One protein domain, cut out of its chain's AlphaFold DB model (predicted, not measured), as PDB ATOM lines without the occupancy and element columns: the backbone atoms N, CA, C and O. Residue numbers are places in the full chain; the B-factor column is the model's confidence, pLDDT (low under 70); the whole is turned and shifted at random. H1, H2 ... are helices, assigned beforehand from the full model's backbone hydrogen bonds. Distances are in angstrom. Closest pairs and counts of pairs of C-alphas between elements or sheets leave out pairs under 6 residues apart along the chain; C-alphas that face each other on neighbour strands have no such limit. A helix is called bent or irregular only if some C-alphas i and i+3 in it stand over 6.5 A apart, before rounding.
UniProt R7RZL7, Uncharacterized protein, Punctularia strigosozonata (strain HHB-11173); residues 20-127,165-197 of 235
ATOM      1  N   VAL A  20     297.428 516.771 388.833       54.28
ATOM      2  CA  VAL A  20     297.190 515.365 388.467       54.28
ATOM      3  C   VAL A  20     297.498 514.430 389.642       54.28
ATOM      4  O   VAL A  20     296.710 513.536 389.954       54.28
ATOM      5  N   LYS A  21     298.610 514.653 390.358       62.09
ATOM      6  CA  LYS A  21     298.957 513.860 391.555       62.09
ATOM      7  C   LYS A  21     297.952 514.052 392.691       62.09
ATOM      8  O   LYS A  21     297.652 513.094 393.405       62.09
ATOM      9  N   ARG A  22     297.429 515.269 392.861       71.56
ATOM     10  CA  ARG A  22     296.385 515.573 393.845       71.56
ATOM     11  C   ARG A  22     295.059 514.903 393.479       71.56
ATOM     12  O   ARG A  22     294.491 514.230 394.331       71.56
ATOM     13  N   LEU A  23     294.635 514.984 392.219       59.28
ATOM     14  CA  LEU A  23     293.427 514.319 391.717       59.28
ATOM     15  C   LEU A  23     293.501 512.794 391.857       59.28
ATOM     16  O   LEU A  23     292.551 512.186 392.331       59.28
ATOM     17  N   LEU A  24     294.642 512.173 391.542       53.72
ATOM     18  CA  LEU A  24     294.855 510.737 391.766       53.72
ATOM     19  C   LEU A  24     294.783 510.358 393.250       53.72
ATOM     20  O   LEU A  24     294.281 509.290 393.594       53.72
ATOM     21  N   LYS A  25     295.276 511.220 394.146       66.75
ATOM     22  CA  LYS A  25     295.213 510.996 395.595       66.75
ATOM     23  C   LYS A  25     293.786 511.122 396.131       66.75
ATOM     24  O   LYS A  25     293.382 510.296 396.948       66.75
ATOM     25  N   ASP A  26     293.036 512.117 395.670       66.25
ATOM     26  CA  ASP A  26     291.642 512.328 396.062       66.25
ATOM     27  C   ASP A  26     290.735 511.236 395.469       66.25
ATOM     28  O   ASP A  26     289.903 510.686 396.187       66.25
ATOM     29  N   TYR A  27     290.986 510.806 394.228       53.03
ATOM     30  CA  TYR A  27     290.349 509.633 393.622       53.03
ATOM     31  C   TYR A  27     290.627 508.361 394.429       53.03
ATOM     32  O   TYR A  27     289.695 507.662 394.803       53.03
ATOM     33  N   ARG A  28     291.889 508.088 394.795       58.88
ATOM     34  CA  ARG A  28     292.240 506.933 395.644       58.88
ATOM     35  C   ARG A  28     291.571 506.979 397.015       58.88
ATOM     36  O   ARG A  28     291.212 505.931 397.531       58.88
ATOM     37  N   ARG A  29     291.382 508.165 397.606       60.28
ATOM     38  CA  ARG A  29     290.610 508.317 398.851       60.28
ATOM     39  C   ARG A  29     289.128 508.026 398.647       60.28
ATOM     40  O   ARG A  29     288.539 507.369 399.494       60.28
ATOM     41  N   LEU A  30     288.553 508.469 397.532       54.56
ATOM     42  CA  LEU A  30     287.163 508.183 397.181       54.56
ATOM     43  C   LEU A  30     286.950 506.679 396.921       54.56
ATOM     44  O   LEU A  30     285.974 506.087 397.374       54.56
ATOM     45  N   VAL A  31     287.911 506.036 396.258       53.69
ATOM     46  CA  VAL A  31     287.943 504.582 396.049       53.69
ATOM     47  C   VAL A  31     288.165 503.836 397.369       53.69
ATOM     48  O   VAL A  31     287.546 502.804 397.597       53.69
ATOM     49  N   ALA A  32     288.969 504.376 398.285       56.12
ATOM     50  CA  ALA A  32     289.110 503.824 399.631       56.12
ATOM     51  C   ALA A  32     287.806 503.939 400.443       56.12
ATOM     52  O   ALA A  32     287.490 503.029 401.199       56.12
ATOM     53  N   SER A  33     287.002 504.993 400.253       58.44
ATOM     54  CA  SER A  33     285.636 505.042 400.801       58.44
ATOM     55  C   SER A  33     284.646 504.123 400.067       58.44
ATOM     56  O   SER A  33     283.661 503.708 400.667       58.44
ATOM     57  N   ASN A  34     284.919 503.727 398.816       55.91
ATOM     58  CA  ASN A  34     284.142 502.704 398.095       55.91
ATOM     59  C   ASN A  34     284.377 501.278 398.617       55.91
ATOM     60  O   ASN A  34     283.650 500.372 398.207       55.91
ATOM     61  N   VAL A  35     285.352 501.052 399.508       56.53
ATOM     62  CA  VAL A  35     285.552 499.745 400.162       56.53
ATOM     63  C   VAL A  35     284.260 499.292 400.855       56.53
ATOM     64  O   VAL A  35     283.906 498.118 400.775       56.53
ATOM     65  N   ASP A  36     283.487 500.235 401.401       65.06
ATOM     66  CA  ASP A  36     282.204 499.952 402.053       65.06
ATOM     67  C   ASP A  36     281.097 499.585 401.043       65.06
ATOM     68  O   ASP A  36     280.278 498.700 401.281       65.06
ATOM     69  N   LEU A  37     281.111 500.195 399.852       70.38
ATOM     70  CA  LEU A  37     280.142 499.895 398.791       70.38
ATOM     71  C   LEU A  37     280.378 498.520 398.165       70.38
ATOM     72  O   LEU A  37     279.417 497.811 397.870       70.38
ATOM     73  N   ARG A  38     281.644 498.120 397.993       74.25
ATOM     74  CA  ARG A  38     281.986 496.764 397.536       74.25
ATOM     75  C   ARG A  38     281.555 495.738 398.585       74.25
ATOM     76  O   ARG A  38     280.883 494.766 398.254       74.25
ATOM     77  N   GLY A  39     281.846 495.979 399.862       78.81
ATOM     78  CA  GLY A  39     281.371 495.093 400.925       78.81
ATOM     79  C   GLY A  39     279.849 494.963 400.954       78.81
ATOM     80  O   GLY A  39     279.328 493.848 401.012       78.81
ATOM     81  N   LEU A  40     279.132 496.079 400.814       77.12
ATOM     82  CA  LEU A  40     277.673 496.093 400.769       77.12
ATOM     83  C   LEU A  40     277.115 495.349 399.548       77.12
ATOM     84  O   LEU A  40     276.169 494.573 399.691       77.12
ATOM     85  N   ALA A  41     277.699 495.538 398.362       83.06
ATOM     86  CA  ALA A  41     277.285 494.834 397.149       83.06
ATOM     87  C   ALA A  41     277.492 493.315 397.281       83.06
ATOM     88  O   ALA A  41     276.595 492.543 396.945       83.06
ATOM     89  N   ALA A  42     278.617 492.883 397.861       86.81
ATOM     90  CA  ALA A  42     278.914 491.470 398.104       86.81
ATOM     91  C   ALA A  42     277.967 490.834 399.111       86.81
ATOM     92  O   ALA A  42     277.451 489.745 398.860       86.81
ATOM     93  N   HIS A  43     277.682 491.529 400.212       85.62
ATOM     94  CA  HIS A  43     276.690 491.083 401.185       85.62
ATOM     95  C   HIS A  43     275.293 491.016 400.574       85.62
ATOM     96  O   HIS A  43     274.570 490.053 400.812       85.62
ATOM     97  N   THR A  44     274.915 492.010 399.766       86.88
ATOM     98  CA  THR A  44     273.614 492.040 399.090       86.88
ATOM     99  C   THR A  44     273.486 490.861 398.135       86.88
ATOM    100  O   THR A  44     272.526 490.104 398.224       86.88
ATOM    101  N   PHE A  45     274.486 490.645 397.282       89.62
ATOM    102  CA  PHE A  45     274.531 489.512 396.366       89.62
ATOM    103  C   PHE A  45     274.467 488.164 397.100       89.62
ATOM    104  O   PHE A  45     273.640 487.320 396.758       89.62
ATOM    105  N   ALA A  46     275.271 487.975 398.152       91.19
ATOM    106  CA  ALA A  46     275.244 486.759 398.959       91.19
ATOM    107  C   ALA A  46     273.877 486.547 399.631       91.19
ATOM    108  O   ALA A  46     273.330 485.452 399.573       91.19
ATOM    109  N   SER A  47     273.295 487.595 400.218       88.31
ATOM    110  CA  SER A  47     271.977 487.546 400.862       88.31
ATOM    111  C   SER A  47     270.872 487.153 399.878       88.31
ATOM    112  O   SER A  47     270.053 486.282 400.172       88.31
ATOM    113  N   LEU A  48     270.897 487.726 398.671       89.12
ATOM    114  CA  LEU A  48     269.958 487.393 397.599       89.12
ATOM    115  C   LEU A  48     270.060 485.926 397.171       89.12
ATOM    116  O   LEU A  48     269.039 485.300 396.909       89.12
ATOM    117  N   LEU A  49     271.272 485.369 397.135       90.25
ATOM    118  CA  LEU A  49     271.483 483.953 396.837       90.25
ATOM    119  C   LEU A  49     271.092 483.032 397.994       90.25
ATOM    120  O   LEU A  49     270.750 481.884 397.751       90.25
ATOM    121  N   VAL A  50     271.145 483.490 399.245       91.19
ATOM    122  CA  VAL A  50     270.738 482.693 400.418       91.19
ATOM    123  C   VAL A  50     269.221 482.601 400.544       91.19
ATOM    124  O   VAL A  50     268.715 481.608 401.081       91.19
ATOM    125  N   HIS A  51     268.498 483.615 400.066       84.62
ATOM    126  CA  HIS A  51     267.046 483.585 400.010       84.62
ATOM    127  C   HIS A  51     266.568 482.466 399.081       84.62
ATOM    128  O   HIS A  51     266.981 482.366 397.928       84.62
ATOM    129  N   ASP A  52     265.706 481.599 399.616       72.06
ATOM    130  CA  ASP A  52     265.154 480.481 398.864       72.06
ATOM    131  C   ASP A  52     264.225 480.995 397.761       72.06
ATOM    132  O   ASP A  52     263.278 481.743 398.018       72.06
ATOM    133  N   ASP A  53     264.487 480.560 396.528       69.75
ATOM    134  CA  ASP A  53     263.626 480.816 395.379       69.75
ATOM    135  C   ASP A  53     262.446 479.840 395.396       69.75
ATOM    136  O   ASP A  53     262.370 478.882 394.629       69.75
ATOM    137  N   HIS A  54     261.521 480.057 396.332       59.75
ATOM    138  CA  HIS A  54     260.339 479.210 396.495       59.75
ATOM    139  C   HIS A  54     259.415 479.196 395.256       59.75
ATOM    140  O   HIS A  54     258.501 478.373 395.208       59.75
ATOM    141  N   GLY A  55     259.632 480.086 394.277       65.12
ATOM    142  CA  GLY A  55     258.829 480.211 393.056       65.12
ATOM    143  C   GLY A  55     259.551 479.878 391.746       65.12
ATOM    144  O   GLY A  55     258.879 479.772 390.728       65.12
ATOM    145  N   GLY A  56     260.877 479.708 391.748       65.56
ATOM    146  CA  GLY A  56     261.694 479.548 390.533       65.56
ATOM    147  C   GLY A  56     261.868 480.827 389.693       65.56
ATOM    148  O   GLY A  56     262.438 480.774 388.601       65.56
ATOM    149  N   ASP A  57     261.376 481.962 390.195       66.56
ATOM    150  CA  ASP A  57     261.343 483.253 389.497       66.56
ATOM    151  C   ASP A  57     262.195 484.324 390.200       66.56
ATOM    152  O   ASP A  57     262.502 485.366 389.608       66.56
ATOM    153  N   CYS A  58     262.603 484.106 391.458       61.69
ATOM    154  CA  CYS A  58     263.290 485.124 392.256       61.69
ATOM    155  C   CYS A  58     264.651 485.509 391.666       61.69
ATOM    156  O   CYS A  58     265.080 486.656 391.808       61.69
ATOM    157  N   TRP A  59     265.324 484.587 390.979       69.31
ATOM    158  CA  TRP A  59     266.624 484.869 390.367       69.31
ATOM    159  C   TRP A  59     266.520 485.634 389.042       69.31
ATOM    160  O   TRP A  59     267.426 486.397 388.716       69.31
ATOM    161  N   GLN A  60     265.413 485.491 388.306       66.19
ATOM    162  CA  GLN A  60     265.185 486.186 387.030       66.19
ATOM    163  C   GLN A  60     264.863 487.663 387.216       66.19
ATOM    164  O   GLN A  60     265.311 488.506 386.441       66.19
ATOM    165  N   ALA A  61     264.067 487.965 388.241       71.62
ATOM    166  CA  ALA A  61     263.619 489.322 388.524       71.62
ATOM    167  C   ALA A  61     264.703 490.174 389.199       71.62
ATOM    168  O   ALA A  61     264.528 491.383 389.353       71.62
ATOM    169  N   ASN A  62     265.802 489.558 389.643       83.81
ATOM    170  CA  ASN A  62     266.846 490.265 390.358       83.81
ATOM    171  C   ASN A  62     268.002 490.665 389.432       83.81
ATOM    172  O   ASN A  62     268.878 489.859 389.108       83.81
ATOM    173  N   ASP A  63     268.048 491.952 389.088       83.44
ATOM    174  CA  ASP A  63     269.089 492.528 388.233       83.44
ATOM    175  C   ASP A  63     270.511 492.279 388.756       83.44
ATOM    176  O   ASP A  63     271.435 492.110 387.963       83.44
ATOM    177  N   THR A  64     270.702 492.208 390.078       84.50
ATOM    178  CA  THR A  64     272.027 491.971 390.673       84.50
ATOM    179  C   THR A  64     272.503 490.554 390.365       84.50
ATOM    180  O   THR A  64     273.608 490.372 389.854       84.50
ATOM    181  N   ILE A  65     271.660 489.543 390.605       88.31
ATOM    182  CA  ILE A  65     271.988 488.147 390.275       88.31
ATOM    183  C   ILE A  65     272.241 488.011 388.770       88.31
ATOM    184  O   ILE A  65     273.243 487.417 388.363       88.31
ATOM    185  N   LEU A  66     271.388 488.613 387.938       85.69
ATOM    186  CA  LEU A  66     271.513 488.542 386.484       85.69
ATOM    187  C   LEU A  66     272.819 489.170 385.975       85.69
ATOM    188  O   LEU A  66     273.489 488.594 385.115       85.69
ATOM    189  N   GLN A  67     273.213 490.329 386.509       86.12
ATOM    190  CA  GLN A  67     274.488 490.972 386.177       86.12
ATOM    191  C   GLN A  67     275.678 490.075 386.528       86.12
ATOM    192  O   GLN A  67     276.594 489.914 385.720       86.12
ATOM    193  N   HIS A  68     275.640 489.445 387.700       89.44
ATOM    194  CA  HIS A  68     276.671 488.517 388.146       89.44
ATOM    195  C   HIS A  68     276.781 487.271 387.274       89.44
ATOM    196  O   HIS A  68     277.878 486.877 386.887       89.44
ATOM    197  N   VAL A  69     275.649 486.674 386.915       90.69
ATOM    198  CA  VAL A  69     275.594 485.505 386.037       90.69
ATOM    199  C   VAL A  69     276.118 485.842 384.634       90.69
ATOM    200  O   VAL A  69     276.950 485.104 384.102       90.69
ATOM    201  N   LYS A  70     275.717 486.988 384.063       86.31
ATOM    202  CA  LYS A  70     276.238 487.493 382.778       86.31
ATOM    203  C   LYS A  70     277.752 487.703 382.823       86.31
ATOM    204  O   LYS A  70     278.463 487.310 381.897       86.31
ATOM    205  N   PHE A  71     278.244 488.331 383.888       85.81
ATOM    206  CA  PHE A  71     279.669 488.590 384.066       85.81
ATOM    207  C   PHE A  71     280.450 487.281 384.212       85.81
ATOM    208  O   PHE A  71     281.394 487.043 383.462       85.81
ATOM    209  N   PHE A  72     280.005 486.390 385.101       89.94
ATOM    210  CA  PHE A  72     280.603 485.071 385.288       89.94
ATOM    211  C   PHE A  72     280.639 484.261 383.992       89.94
ATOM    212  O   PHE A  72     281.639 483.606 383.721       89.94
ATOM    213  N   HIS A  73     279.594 484.327 383.160       87.88
ATOM    214  CA  HIS A  73     279.596 483.639 381.874       87.88
ATOM    215  C   HIS A  73     280.771 484.080 380.992       87.88
ATOM    216  O   HIS A  73     281.479 483.236 380.445       87.88
ATOM    217  N   ARG A  74     281.013 485.394 380.891       82.75
ATOM    218  CA  ARG A  74     282.134 485.943 380.115       82.75
ATOM    219  C   ARG A  74     283.479 485.500 380.687       82.75
ATOM    220  O   ARG A  74     284.325 485.030 379.933       82.75
ATOM    221  N   GLU A  75     283.648 485.573 382.005       82.06
ATOM    222  CA  GLU A  75     284.876 485.138 382.684       82.06
ATOM    223  C   GLU A  75     285.140 483.641 382.491       82.06
ATOM    224  O   GLU A  75     286.244 483.230 382.137       82.06
ATOM    225  N   ARG A  76     284.106 482.810 382.643       83.88
ATOM    226  CA  ARG A  76     284.188 481.368 382.400       83.88
ATOM    227  C   ARG A  76     284.559 481.061 380.952       83.88
ATOM    228  O   ARG A  76     285.357 480.160 380.713       83.88
ATOM    229  N   ALA A  77     283.998 481.785 379.992       79.06
ATOM    230  CA  ALA A  77     284.272 481.569 378.579       79.06
ATOM    231  C   ALA A  77     285.688 482.009 378.168       79.06
ATOM    232  O   ALA A  77     286.320 481.351 377.342       79.06
ATOM    233  N   LEU A  78     286.191 483.104 378.746       77.19
ATOM    234  CA  LEU A  78     287.516 483.648 378.445       77.19
ATOM    235  C   LEU A  78     288.640 482.909 379.174       77.19
ATOM    236  O   LEU A  78     289.672 482.615 378.572       77.19
ATOM    237  N   PHE A  79     288.444 482.612 380.457       78.88
ATOM    238  CA  PHE A  79     289.504 482.131 381.346       78.88
ATOM    239  C   PHE A  79     289.257 480.718 381.881       78.88
ATOM    240  O   PHE A  79     290.142 480.126 382.490       78.88
ATOM    241  N   GLY A  80     288.076 480.136 381.658       81.38
ATOM    242  CA  GLY A  80     287.720 478.848 382.258       81.38
ATOM    243  C   GLY A  80     287.441 478.943 383.760       81.38
ATOM    244  O   GLY A  80     287.516 477.928 384.451       81.38
ATOM    245  N   THR A  81     287.134 480.140 384.274       83.44
ATOM    246  CA  THR A  81     286.866 480.393 385.694       83.44
ATOM    247  C   THR A  81     285.760 479.477 386.218       83.44
ATOM    248  O   THR A  81     284.649 479.450 385.684       83.44
ATOM    249  N   SER A  82     286.057 478.712 387.273       90.06
ATOM    250  CA  SER A  82     285.048 477.898 387.950       90.06
ATOM    251  C   SER A  82     284.132 478.777 388.803       90.06
ATOM    252  O   SER A  82     284.513 479.863 389.244       90.06
ATOM    253  N   THR A  83     282.922 478.289 389.077       91.56
ATOM    254  CA  THR A  83     281.992 478.961 389.992       91.56
ATOM    255  C   THR A  83     282.626 479.223 391.357       91.56
ATOM    256  O   THR A  83     282.441 480.297 391.921       91.56
ATOM    257  N   ASP A  84     283.412 478.270 391.862       91.25
ATOM    258  CA  ASP A  84     284.013 478.384 393.187       91.25
ATOM    259  C   ASP A  84     285.050 479.509 393.251       91.25
ATOM    260  O   ASP A  84     285.034 480.300 394.191       91.25
ATOM    261  N   ILE A  85     285.902 479.628 392.225       88.31
ATOM    262  CA  ILE A  85     286.897 480.705 392.128       88.31
ATOM    263  C   ILE A  85     286.197 482.059 392.006       88.31
ATOM    264  O   ILE A  85     286.565 483.006 392.697       88.31
ATOM    265  N   TYR A  86     285.163 482.146 391.166       92.44
ATOM    266  CA  TYR A  86     284.413 483.383 390.960       92.44
ATOM    267  C   TYR A  86     283.760 483.895 392.252       92.44
ATOM    268  O   TYR A  86     283.903 485.068 392.601       92.44
ATOM    269  N   LEU A  87     283.078 483.014 392.989       93.31
ATOM    270  CA  LEU A  87     282.411 483.375 394.241       93.31
ATOM    271  C   LEU A  87     283.411 483.710 395.349       93.31
ATOM    272  O   LEU A  87     283.216 484.700 396.052       93.31
ATOM    273  N   GLN A  88     284.502 482.946 395.480       90.56
ATOM    274  CA  GLN A  88     285.571 483.273 396.430       90.56
ATOM    275  C   GLN A  88     286.163 484.650 396.147       90.56
ATOM    276  O   GLN A  88     286.345 485.439 397.071       90.56
ATOM    277  N   TRP A  89     286.428 484.949 394.877       87.88
ATOM    278  CA  TRP A  89     286.956 486.240 394.463       87.88
ATOM    279  C   TRP A  89     285.997 487.388 394.815       87.88
ATOM    280  O   TRP A  89     286.428 488.358 395.439       87.88
ATOM    281  N   ILE A  90     284.697 487.254 394.521       89.94
ATOM    282  CA  ILE A  90     283.677 488.258 394.875       89.94
ATOM    283  C   ILE A  90     283.601 488.496 396.380       89.94
ATOM    284  O   ILE A  90     283.702 489.638 396.833       89.94
ATOM    285  N   LEU A  91     283.404 487.426 397.155       90.19
ATOM    286  CA  LEU A  91     283.198 487.535 398.596       90.19
ATOM    287  C   LEU A  91     284.435 488.137 399.254       90.19
ATOM    288  O   LEU A  91     284.330 489.049 400.069       90.19
ATOM    289  N   ARG A  92     285.618 487.710 398.816       87.00
ATOM    290  CA  ARG A  92     286.878 488.219 399.334       87.00
ATOM    291  C   ARG A  92     287.134 489.676 398.972       87.00
ATOM    292  O   ARG A  92     287.573 490.430 399.836       87.00
ATOM    293  N   ARG A  93     286.828 490.103 397.742       82.69
ATOM    294  CA  ARG A  93     286.914 491.524 397.358       82.69
ATOM    295  C   ARG A  93     285.965 492.408 398.160       82.69
ATOM    296  O   ARG A  93     286.300 493.558 398.429       82.69
ATOM    297  N   GLY A  94     284.803 491.882 398.538       84.00
ATOM    298  CA  GLY A  94     283.869 492.553 399.437       84.00
ATOM    299  C   GLY A  94     284.207 492.413 400.923       84.00
ATOM    300  O   GLY A  94     283.414 492.859 401.744       84.00
ATOM    301  N   ALA A  95     285.326 491.776 401.289       86.38
ATOM    302  CA  ALA A  95     285.649 491.429 402.676       86.38
ATOM    303  C   ALA A  95     284.476 490.735 403.411       86.38
ATOM    304  O   ALA A  95     284.206 490.998 404.581       86.38
ATOM    305  N   VAL A  96     283.746 489.873 402.696       86.38
ATOM    306  CA  VAL A  96     282.582 489.140 403.199       86.38
ATOM    307  C   VAL A  96     283.015 487.762 403.657       86.38
ATOM    308  O   VAL A  96     283.388 486.909 402.850       86.38
ATOM    309  N   GLU A  97     282.916 487.534 404.960       90.94
ATOM    310  CA  GLU A  97     283.132 486.227 405.568       90.94
ATOM    311  C   GLU A  97     281.776 485.588 405.871       90.94
ATOM    312  O   GLU A  97     280.987 486.099 406.666       90.94
ATOM    313  N   LEU A  98     281.488 484.467 405.211       88.69
ATOM    314  CA  LEU A  98     280.257 483.710 405.418       88.69
ATOM    315  C   LEU A  98     280.553 482.443 406.230       88.69
ATOM    316  O   LEU A  98     281.580 481.801 406.002       88.69
ATOM    317  N   PRO A  99     279.650 482.017 407.132       93.50
ATOM    318  CA  PRO A  99     279.715 480.678 407.710       93.50
ATOM    319  C   PRO A  99     279.699 479.608 406.610       93.50
ATOM    320  O   PRO A  99     278.987 479.764 405.619       93.50
ATOM    321  N   VAL A 100     280.414 478.495 406.811       91.62
ATOM    322  CA  VAL A 100     280.567 477.416 405.806       91.62
ATOM    323  C   VAL A 100     279.221 476.947 405.244       91.62
ATOM    324  O   VAL A 100     279.061 476.836 404.035       91.62
ATOM    325  N   THR A 101     278.218 476.764 406.103       92.19
ATOM    326  CA  THR A 101     276.869 476.336 405.696       92.19
ATOM    327  C   THR A 101     276.167 477.344 404.780       92.19
ATOM    328  O   THR A 101     275.449 476.962 403.859       92.19
ATOM    329  N   ILE A 102     276.378 478.641 405.011       91.62
ATOM    330  CA  ILE A 102     275.829 479.719 404.181       91.62
ATOM    331  C   ILE A 102     276.597 479.805 402.865       91.62
ATOM    332  O   ILE A 102     275.985 479.956 401.810       91.62
ATOM    333  N   GLN A 103     277.921 479.657 402.909       91.81
ATOM    334  CA  GLN A 103     278.758 479.642 401.718       91.81
ATOM    335  C   GLN A 103     278.372 478.492 400.776       91.81
ATOM    336  O   GLN A 103     278.183 478.722 399.585       91.81
ATOM    337  N   GLU A 104     278.180 477.278 401.294       92.25
ATOM    338  CA  GLU A 104     277.707 476.136 400.501       92.25
ATOM    339  C   GLU A 104     276.371 476.441 399.811       92.25
ATOM    340  O   GLU A 104     276.224 476.196 398.610       92.25
ATOM    341  N   LYS A 105     275.427 477.055 400.535       91.56
ATOM    342  CA  LYS A 105     274.131 477.461 399.979       91.56
ATOM    343  C   LYS A 105     274.277 478.499 398.861       91.56
ATOM    344  O   LYS A 105     273.668 478.342 397.807       91.56
ATOM    345  N   VAL A 106     275.126 479.513 399.049       93.25
ATOM    346  CA  VAL A 106     275.442 480.525 398.023       93.25
ATOM    347  C   VAL A 106     276.013 479.870 396.763       93.25
ATOM    348  O   VAL A 106     275.593 480.204 395.657       93.25
ATOM    349  N   HIS A 107     276.936 478.915 396.911       93.50
ATOM    350  CA  HIS A 107     277.531 478.204 395.778       93.50
ATOM    351  C   HIS A 107     276.506 477.375 394.997       93.50
ATOM    352  O   HIS A 107     276.513 477.406 393.764       93.50
ATOM    353  N   ILE A 108     275.633 476.642 395.696       92.25
ATOM    354  CA  ILE A 108     274.567 475.845 395.075       92.25
ATOM    355  C   ILE A 108     273.595 476.762 394.331       92.25
ATOM    356  O   ILE A 108     273.401 476.603 393.128       92.25
ATOM    357  N   ASN A 109     273.077 477.790 395.000       92.31
ATOM    358  CA  ASN A 109     272.059 478.660 394.418       92.31
ATOM    359  C   ASN A 109     272.607 479.493 393.251       92.31
ATOM    360  O   ASN A 109     271.918 479.686 392.253       92.31
ATOM    361  N   PHE A 110     273.871 479.931 393.302       93.12
ATOM    362  CA  PHE A 110     274.487 480.607 392.160       93.12
ATOM    363  C   PHE A 110     274.696 479.670 390.965       93.12
ATOM    364  O   PHE A 110     274.494 480.067 389.816       93.12
ATOM    365  N   ARG A 111     275.103 478.421 391.218       92.19
ATOM    366  CA  ARG A 111     275.239 477.388 390.183       92.19
ATOM    367  C   ARG A 111     273.900 477.130 389.501       92.19
ATOM    368  O   ARG A 111     273.860 477.059 388.274       92.19
ATOM    369  N   ASP A 112     272.831 477.029 390.279       89.44
ATOM    370  CA  ASP A 112     271.482 476.807 389.769       89.44
ATOM    371  C   ASP A 112     270.982 478.018 388.976       89.44
ATOM    372  O   ASP A 112     270.536 477.847 387.842       89.44
ATOM    373  N   ALA A 113     271.184 479.239 389.485       89.44
ATOM    374  CA  ALA A 113     270.878 480.473 388.763       89.44
ATOM    375  C   ALA A 113     271.623 480.562 387.418       89.44
ATOM    376  O   ALA A 113     271.036 480.911 386.394       89.44
ATOM    377  N   TYR A 114     272.910 480.200 387.391       90.50
ATOM    378  CA  TYR A 114     273.694 480.186 386.158       90.50
ATOM    379  C   TYR A 114     273.235 479.105 385.175       90.50
ATOM    380  O   TYR A 114     273.083 479.394 383.987       90.50
ATOM    381  N   ASN A 115     273.031 477.867 385.638       87.25
ATOM    382  CA  ASN A 115     272.568 476.762 384.790       87.25
ATOM    383  C   ASN A 115     271.215 477.094 384.160       87.25
ATOM    384  O   ASN A 115     271.000 476.839 382.977       87.25
ATOM    385  N   TRP A 116     270.326 477.685 384.957       84.81
ATOM    386  CA  TRP A 116     269.019 478.131 384.514       84.81
ATOM    387  C   TRP A 116     269.136 479.231 383.448       84.81
ATOM    388  O   TRP A 116     268.567 479.102 382.370       84.81
ATOM    389  N   TRP A 117     269.932 480.278 383.700       87.88
ATOM    390  CA  TRP A 117     270.061 481.415 382.783       87.88
ATOM    391  C   TRP A 117     270.768 481.064 381.470       87.88
ATOM    392  O   TRP A 117     270.356 481.503 380.397       87.88
ATOM    393  N   SER A 118     271.859 480.302 381.553       85.38
ATOM    394  CA  SER A 118     272.684 479.970 380.387       85.38
ATOM    395  C   SER A 118     272.096 478.843 379.545       85.38
ATOM    396  O   SER A 118     272.512 478.677 378.403       85.38
ATOM    397  N   TRP A 119     271.174 478.051 380.108       80.94
ATOM    398  CA  TRP A 119     270.732 476.764 379.556       80.94
ATOM    399  C   TRP A 119     271.888 475.777 379.298       80.94
ATOM    400  O   TRP A 119     271.710 474.748 378.646       80.94
ATOM    401  N   GLU A 120     273.080 476.065 379.830       71.88
ATOM    402  CA  GLU A 120     274.284 475.263 379.700       71.88
ATOM    403  C   GLU A 120     274.645 474.697 381.074       71.88
ATOM    404  O   GLU A 120     275.063 475.442 381.966       71.88
ATOM    405  N   PRO A 121     274.546 473.372 381.279       70.44
ATOM    406  CA  PRO A 121     274.970 472.781 382.537       70.44
ATOM    407  C   PRO A 121     276.444 473.109 382.794       70.44
ATOM    408  O   PRO A 121     277.280 472.965 381.903       70.44
ATOM    409  N   LEU A 122     276.811 473.456 384.027       61.34
ATOM    410  CA  LEU A 122     278.206 473.702 384.429       61.34
ATOM    411  C   LEU A 122     279.158 472.499 384.207       61.34
ATOM    412  O   LEU A 122     280.374 472.664 384.269       61.34
ATOM    413  N   GLY A 123     278.632 471.317 383.854       61.16
ATOM    414  CA  GLY A 123     279.391 470.142 383.396       61.16
ATOM    415  C   GLY A 123     279.576 470.015 381.873       61.16
ATOM    416  O   GLY A 123     280.350 469.170 381.423       61.16
ATOM    417  N   SER A 124     278.899 470.844 381.072       59.12
ATOM    418  CA  SER A 124     279.186 471.013 379.647       59.12
ATOM    419  C   SER A 124     280.612 471.540 379.521       59.12
ATOM    420  O   SER A 124     280.941 472.595 380.074       59.12
ATOM    421  N   ARG A 125     281.489 470.782 378.853       52.62
ATOM    422  CA  ARG A 125     282.844 471.229 378.523       52.62
ATOM    423  C   ARG A 125     282.736 472.418 377.566       52.62
ATOM    424  O   ARG A 125     282.834 472.246 376.356       52.62
ATOM    425  N   VAL A 126     282.591 473.623 378.111       53.47
ATOM    426  CA  VAL A 126     283.097 474.831 377.454       53.47
ATOM    427  C   VAL A 126     284.548 474.503 377.146       53.47
ATOM    428  O   VAL A 126     285.267 474.092 378.055       53.47
ATOM    429  N   GLY A 127     284.925 474.519 375.867       49.09
ATOM    430  CA  GLY A 127     286.236 474.086 375.403       49.09
ATOM    431  C   GLY A 127     287.334 474.875 376.101       49.09
ATOM    432  O   GLY A 127     287.751 475.918 375.612       49.09
ATOM    433  N   ALA A 165     276.231 496.975 380.487       43.81
ATOM    434  CA  ALA A 165     276.000 497.014 381.920       43.81
ATOM    435  C   ALA A 165     277.402 497.040 382.558       43.81
ATOM    436  O   ALA A 165     278.208 496.138 382.272       43.81
ATOM    437  N   PRO A 166     277.768 498.115 383.281       50.31
ATOM    438  CA  PRO A 166     279.039 498.153 383.982       50.31
ATOM    439  C   PRO A 166     279.145 496.893 384.844       50.31
ATOM    440  O   PRO A 166     278.126 496.321 385.235       50.31
ATOM    441  N   SER A 167     280.372 496.424 385.095       53.00
ATOM    442  CA  SER A 167     280.567 495.354 386.081       53.00
ATOM    443  C   SER A 167     279.754 495.728 387.329       53.00
ATOM    444  O   SER A 167     279.825 496.898 387.718       53.00
ATOM    445  N   PRO A 168     278.991 494.804 387.950       53.88
ATOM    446  CA  PRO A 168     278.182 495.117 389.136       53.88
ATOM    447  C   PRO A 168     279.012 495.738 390.279       53.88
ATOM    448  O   PRO A 168     278.474 496.321 391.212       53.88
ATOM    449  N   TRP A 169     280.339 495.656 390.163       56.06
ATOM    450  CA  TRP A 169     281.345 496.167 391.082       56.06
ATOM    451  C   TRP A 169     281.916 497.538 390.733       56.06
ATOM    452  O   TRP A 169     282.471 498.197 391.614       56.06
ATOM    453  N   PHE A 170     281.829 497.973 389.471       53.62
ATOM    454  CA  PHE A 170     282.606 499.111 388.989       53.62
ATOM    455  C   PHE A 170     281.809 500.055 388.111       53.62
ATOM    456  O   PHE A 170     281.477 499.761 386.966       53.62
ATOM    457  N   LEU A 171     281.668 501.272 388.626       42.06
ATOM    458  CA  LEU A 171     281.212 502.449 387.898       42.06
ATOM    459  C   LEU A 171     282.185 502.869 386.770       42.06
ATOM    460  O   LEU A 171     281.813 503.716 385.961       42.06
ATOM    461  N   HIS A 172     283.416 502.323 386.693       42.56
ATOM    462  CA  HIS A 172     284.457 502.822 385.779       42.56
ATOM    463  C   HIS A 172     285.387 501.758 385.154       42.56
ATOM    464  O   HIS A 172     285.869 500.838 385.806       42.56
ATOM    465  N   TRP A 173     285.703 501.940 383.865       42.59
ATOM    466  CA  TRP A 173     286.494 501.020 383.023       42.59
ATOM    467  C   TRP A 173     287.984 500.901 383.397       42.59
ATOM    468  O   TRP A 173     288.634 499.915 383.054       42.59
ATOM    469  N   CYS A 174     288.545 501.894 384.088       39.81
ATOM    470  CA  CYS A 174     289.965 501.949 384.451       39.81
ATOM    471  C   CYS A 174     290.389 500.891 385.485       39.81
ATOM    472  O   CYS A 174     291.570 500.574 385.558       39.81
ATOM    473  N   GLU A 175     289.443 500.299 386.217       54.56
ATOM    474  CA  GLU A 175     289.714 499.282 387.250       54.56
ATOM    475  C   GLU A 175     289.735 497.845 386.681       54.56
ATOM    476  O   GLU A 175     290.105 496.904 387.382       54.56
ATOM    477  N   LYS A 176     289.428 497.662 385.383       60.62
ATOM    478  CA  LYS A 176     289.399 496.339 384.727       60.62
ATOM    479  C   LYS A 176     290.764 495.656 384.613       60.62
ATOM    480  O   LYS A 176     290.829 494.432 384.574       60.62
ATOM    481  N   LEU A 177     291.853 496.427 384.513       62.19
ATOM    482  CA  LEU A 177     293.210 495.869 384.453       62.19
ATOM    483  C   LEU A 177     293.590 495.219 385.785       62.19
ATOM    484  O   LEU A 177     294.025 494.073 385.806       62.19
ATOM    485  N   GLU A 178     293.400 495.952 386.881       63.81
ATOM    486  CA  GLU A 178     293.675 495.462 388.234       63.81
ATOM    487  C   GLU A 178     292.770 494.268 388.570       63.81
ATOM    488  O   GLU A 178     293.226 493.287 389.140       63.81
ATOM    489  N   GLU A 179     291.508 494.299 388.134       64.75
ATOM    490  CA  GLU A 179     290.565 493.180 388.241       64.75
ATOM    491  C   GLU A 179     291.042 491.921 387.509       64.75
ATOM    492  O   GLU A 179     291.096 490.853 388.115       64.75
ATOM    493  N   ALA A 180     291.431 492.039 386.236       66.38
ATOM    494  CA  ALA A 180     291.945 490.901 385.480       66.38
ATOM    495  C   ALA A 180     293.234 490.348 386.109       66.38
ATOM    496  O   ALA A 180     293.413 489.136 386.178       66.38
ATOM    497  N   GLN A 181     294.115 491.224 386.603       68.44
ATOM    498  CA  GLN A 181     295.340 490.823 387.299       68.44
ATOM    499  C   GLN A 181     295.042 490.085 388.606       68.44
ATOM    500  O   GLN A 181     295.640 489.044 388.865       68.44
ATOM    501  N   GLU A 182     294.111 490.587 389.416       67.75
ATOM    502  CA  GLU A 182     293.701 489.920 390.649       67.75
ATOM    503  C   GLU A 182     293.032 488.575 390.370       67.75
ATOM    504  O   GLU A 182     293.350 487.594 391.037       67.75
ATOM    505  N   LEU A 183     292.140 488.496 389.379       66.94
ATOM    506  CA  LEU A 183     291.483 487.238 389.040       66.94
ATOM    507  C   LEU A 183     292.494 486.201 388.539       66.94
ATOM    508  O   LEU A 183     292.472 485.066 389.008       66.94
ATOM    509  N   LEU A 184     293.411 486.595 387.650       70.31
ATOM    510  CA  LEU A 184     294.504 485.728 387.202       70.31
ATOM    511  C   LEU A 184     295.352 485.258 388.386       70.31
ATOM    512  O   LEU A 184     295.624 484.066 388.502       70.31
ATOM    513  N   PHE A 185     295.685 486.157 389.316       72.69
ATOM    514  CA  PHE A 185     296.411 485.792 390.529       72.69
ATOM    515  C   PHE A 185     295.657 484.744 391.362       72.69
ATOM    516  O   PHE A 185     296.262 483.767 391.804       72.69
ATOM    517  N   PHE A 186     294.342 484.912 391.554       67.50
ATOM    518  CA  PHE A 186     293.493 483.950 392.268       67.50
ATOM    519  C   PHE A 186     293.408 482.597 391.561       67.50
ATOM    520  O   PHE A 186     293.424 481.559 392.222       67.50
ATOM    521  N   MET A 187     293.327 482.601 390.230       69.06
ATOM    522  CA  MET A 187     293.297 481.385 389.422       69.06
ATOM    523  C   MET A 187     294.619 480.614 389.486       69.06
ATOM    524  O   MET A 187     294.606 479.387 389.542       69.06
ATOM    525  N   GLU A 188     295.751 481.319 389.496       72.12
ATOM    526  CA  GLU A 188     297.084 480.720 389.610       72.12
ATOM    527  C   GLU A 188     297.396 480.238 391.036       72.12
ATOM    528  O   GLU A 188     298.167 479.293 391.209       72.12
ATOM    529  N   ASN A 189     296.789 480.853 392.058       71.50
ATOM    530  CA  ASN A 189     297.104 480.616 393.470       71.50
ATOM    531  C   ASN A 189     295.854 480.320 394.329       71.50
ATOM    532  O   ASN A 189     295.593 481.033 395.308       71.50
ATOM    533  N   PRO A 190     295.074 479.267 394.019       64.69
ATOM    534  CA  PRO A 190     293.882 478.934 394.788       64.69
ATOM    535  C   PRO A 190     294.260 478.572 396.235       64.69
ATOM    536  O   PRO A 190     294.977 477.603 396.481       64.69
ATOM    537  N   GLY A 191     293.780 479.355 397.207       61.47
ATOM    538  CA  GLY A 191     293.966 479.101 398.645       61.47
ATOM    539  C   GLY A 191     295.050 479.928 399.345       61.47
ATOM    540  O   GLY A 191     295.158 479.863 400.569       61.47
ATOM    541  N   LEU A 192     295.821 480.749 398.624       63.66
ATOM    542  CA  LEU A 192     296.731 481.699 399.265       63.66
ATOM    543  C   LEU A 192     295.941 482.884 399.840       63.66
ATOM    544  O   LEU A 192     295.088 483.467 399.157       63.66
ATOM    545  N   PRO A 193     296.209 483.306 401.087       53.66
ATOM    546  CA  PRO A 193     295.751 484.603 401.518       53.66
ATOM    547  C   PRO A 193     296.492 485.667 400.683       53.66
ATOM    548  O   PRO A 193     297.668 485.914 400.916       53.66
ATOM    549  N   THR A 194     295.827 486.295 399.703       50.31
ATOM    550  CA  THR A 194     296.245 487.598 399.180       50.31
ATOM    551  C   THR A 194     296.406 488.558 400.357       50.31
ATOM    552  O   THR A 194     295.424 489.004 400.951       50.31
ATOM    553  N   ALA A 195     297.657 488.833 400.722       51.44
ATOM    554  CA  ALA A 195     298.007 490.160 401.201       51.44
ATOM    555  C   ALA A 195     297.662 491.153 400.079       51.44
ATOM    556  O   ALA A 195     297.660 490.749 398.910       51.44
ATOM    557  N   ASP A 196     297.339 492.398 400.437       46.38
ATOM    558  CA  ASP A 196     297.008 493.469 399.490       46.38
ATOM    559  C   ASP A 196     297.854 493.359 398.210       46.38
ATOM    560  O   ASP A 196     299.077 493.181 398.313       46.38
ATOM    561  N   PRO A 197     297.239 493.399 397.011       43.78
ATOM    562  CA  PRO A 197     297.956 493.126 395.776       43.78
ATOM    563  C   PRO A 197     299.181 494.047 395.680       43.78
ATOM    564  O   PRO A 197     299.053 495.262 395.870       43.78
TER     565      PRO A 197
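Overview. This is residues 20 to 127 and 165 to 197 of the 235 residues of an uncharacterized protein of Punctularia strigosozonata (strain HHB-11173) (UniProt R7RZL7). Three helices, H2, H3 and H5, meet at about right angles to one another, and the short helix H4 sits beside them near the middle of the body, with H6 packed on H4 from another side. H1 sticks out past the first end of H2 as a free arm and adds to the length of the whole. The printed part has 141 residues with six named helices, H1 to H6 in order along the chain, and no named strand; its class is all helix, and the packing is mostly crossed. It is compact, with a radius of gyration of the C-alphas of 15.8 A, and elongated in outline, spanning 51 by 32 by 30 A.

Along the chain. Find C-alpha 20 at (297.190, 515.365, 388.467); from there H1 runs through residues 20 to 33. H2 follows as residues 35 to 50, 22.6 A long, and H3 as residues 63 to 79, 23.9 A long. H4 is residues 83 to 93, 15.4 A long. Find C-alpha 100 at (280.567, 477.416, 405.806), where H5 begins; it runs 26.7 A through residues 100 to 118. H6, residues 173 to 188, is 23.8 A long, ends at C-alpha 188 at (297.084, 480.720, 389.610), and is only just irregular: C-alphas 174 and 177 are 6.9 A apart.

Arrangement. H1 stands free; it and H2 meet only through their link. With residues 45 to 49 alone, H2 touches H3, about perpendicular at 82 degrees; their closest C-alphas, Phe 45 and Thr 64, are 6.7 A apart. H2 touches H4 at C-alphas Ala 42 and Leu 91, the closest at 5.8 A, opposite ways at a tilt of 38 degrees, only just steep. H5 touches H2, about perpendicular at 78 degrees, closest at C-alphas Leu 49 and Val 106, 5.4 A. H5 touches H3 with residues 110 to 118 alone, closest at C-alphas Val 69 and Tyr 114, 5.6 A. H6 touches H4 with residues 183 to 187 alone, closest at C-alphas Ile 85 and Met 187, 7.0 A. H2 and H6 are apart. Every O i to N i+4 pair is within hydrogen-bond range in H1, H2, H3, H4 and H5; in H6 it is 10 of 12.

Size, cuts and confidence. The C-alphas farthest apart, Lys 21 and Gly 55, are 52.4 A apart. Residues 128 to 164 are not printed; C-alphas 127 and 165 are 25.9 A apart across this cut. The link from H2 to H3 is long. The mean pLDDT of the printed part is 74.0; look for values under 70 at, among others, residues 23 to 36 and 165 to 183.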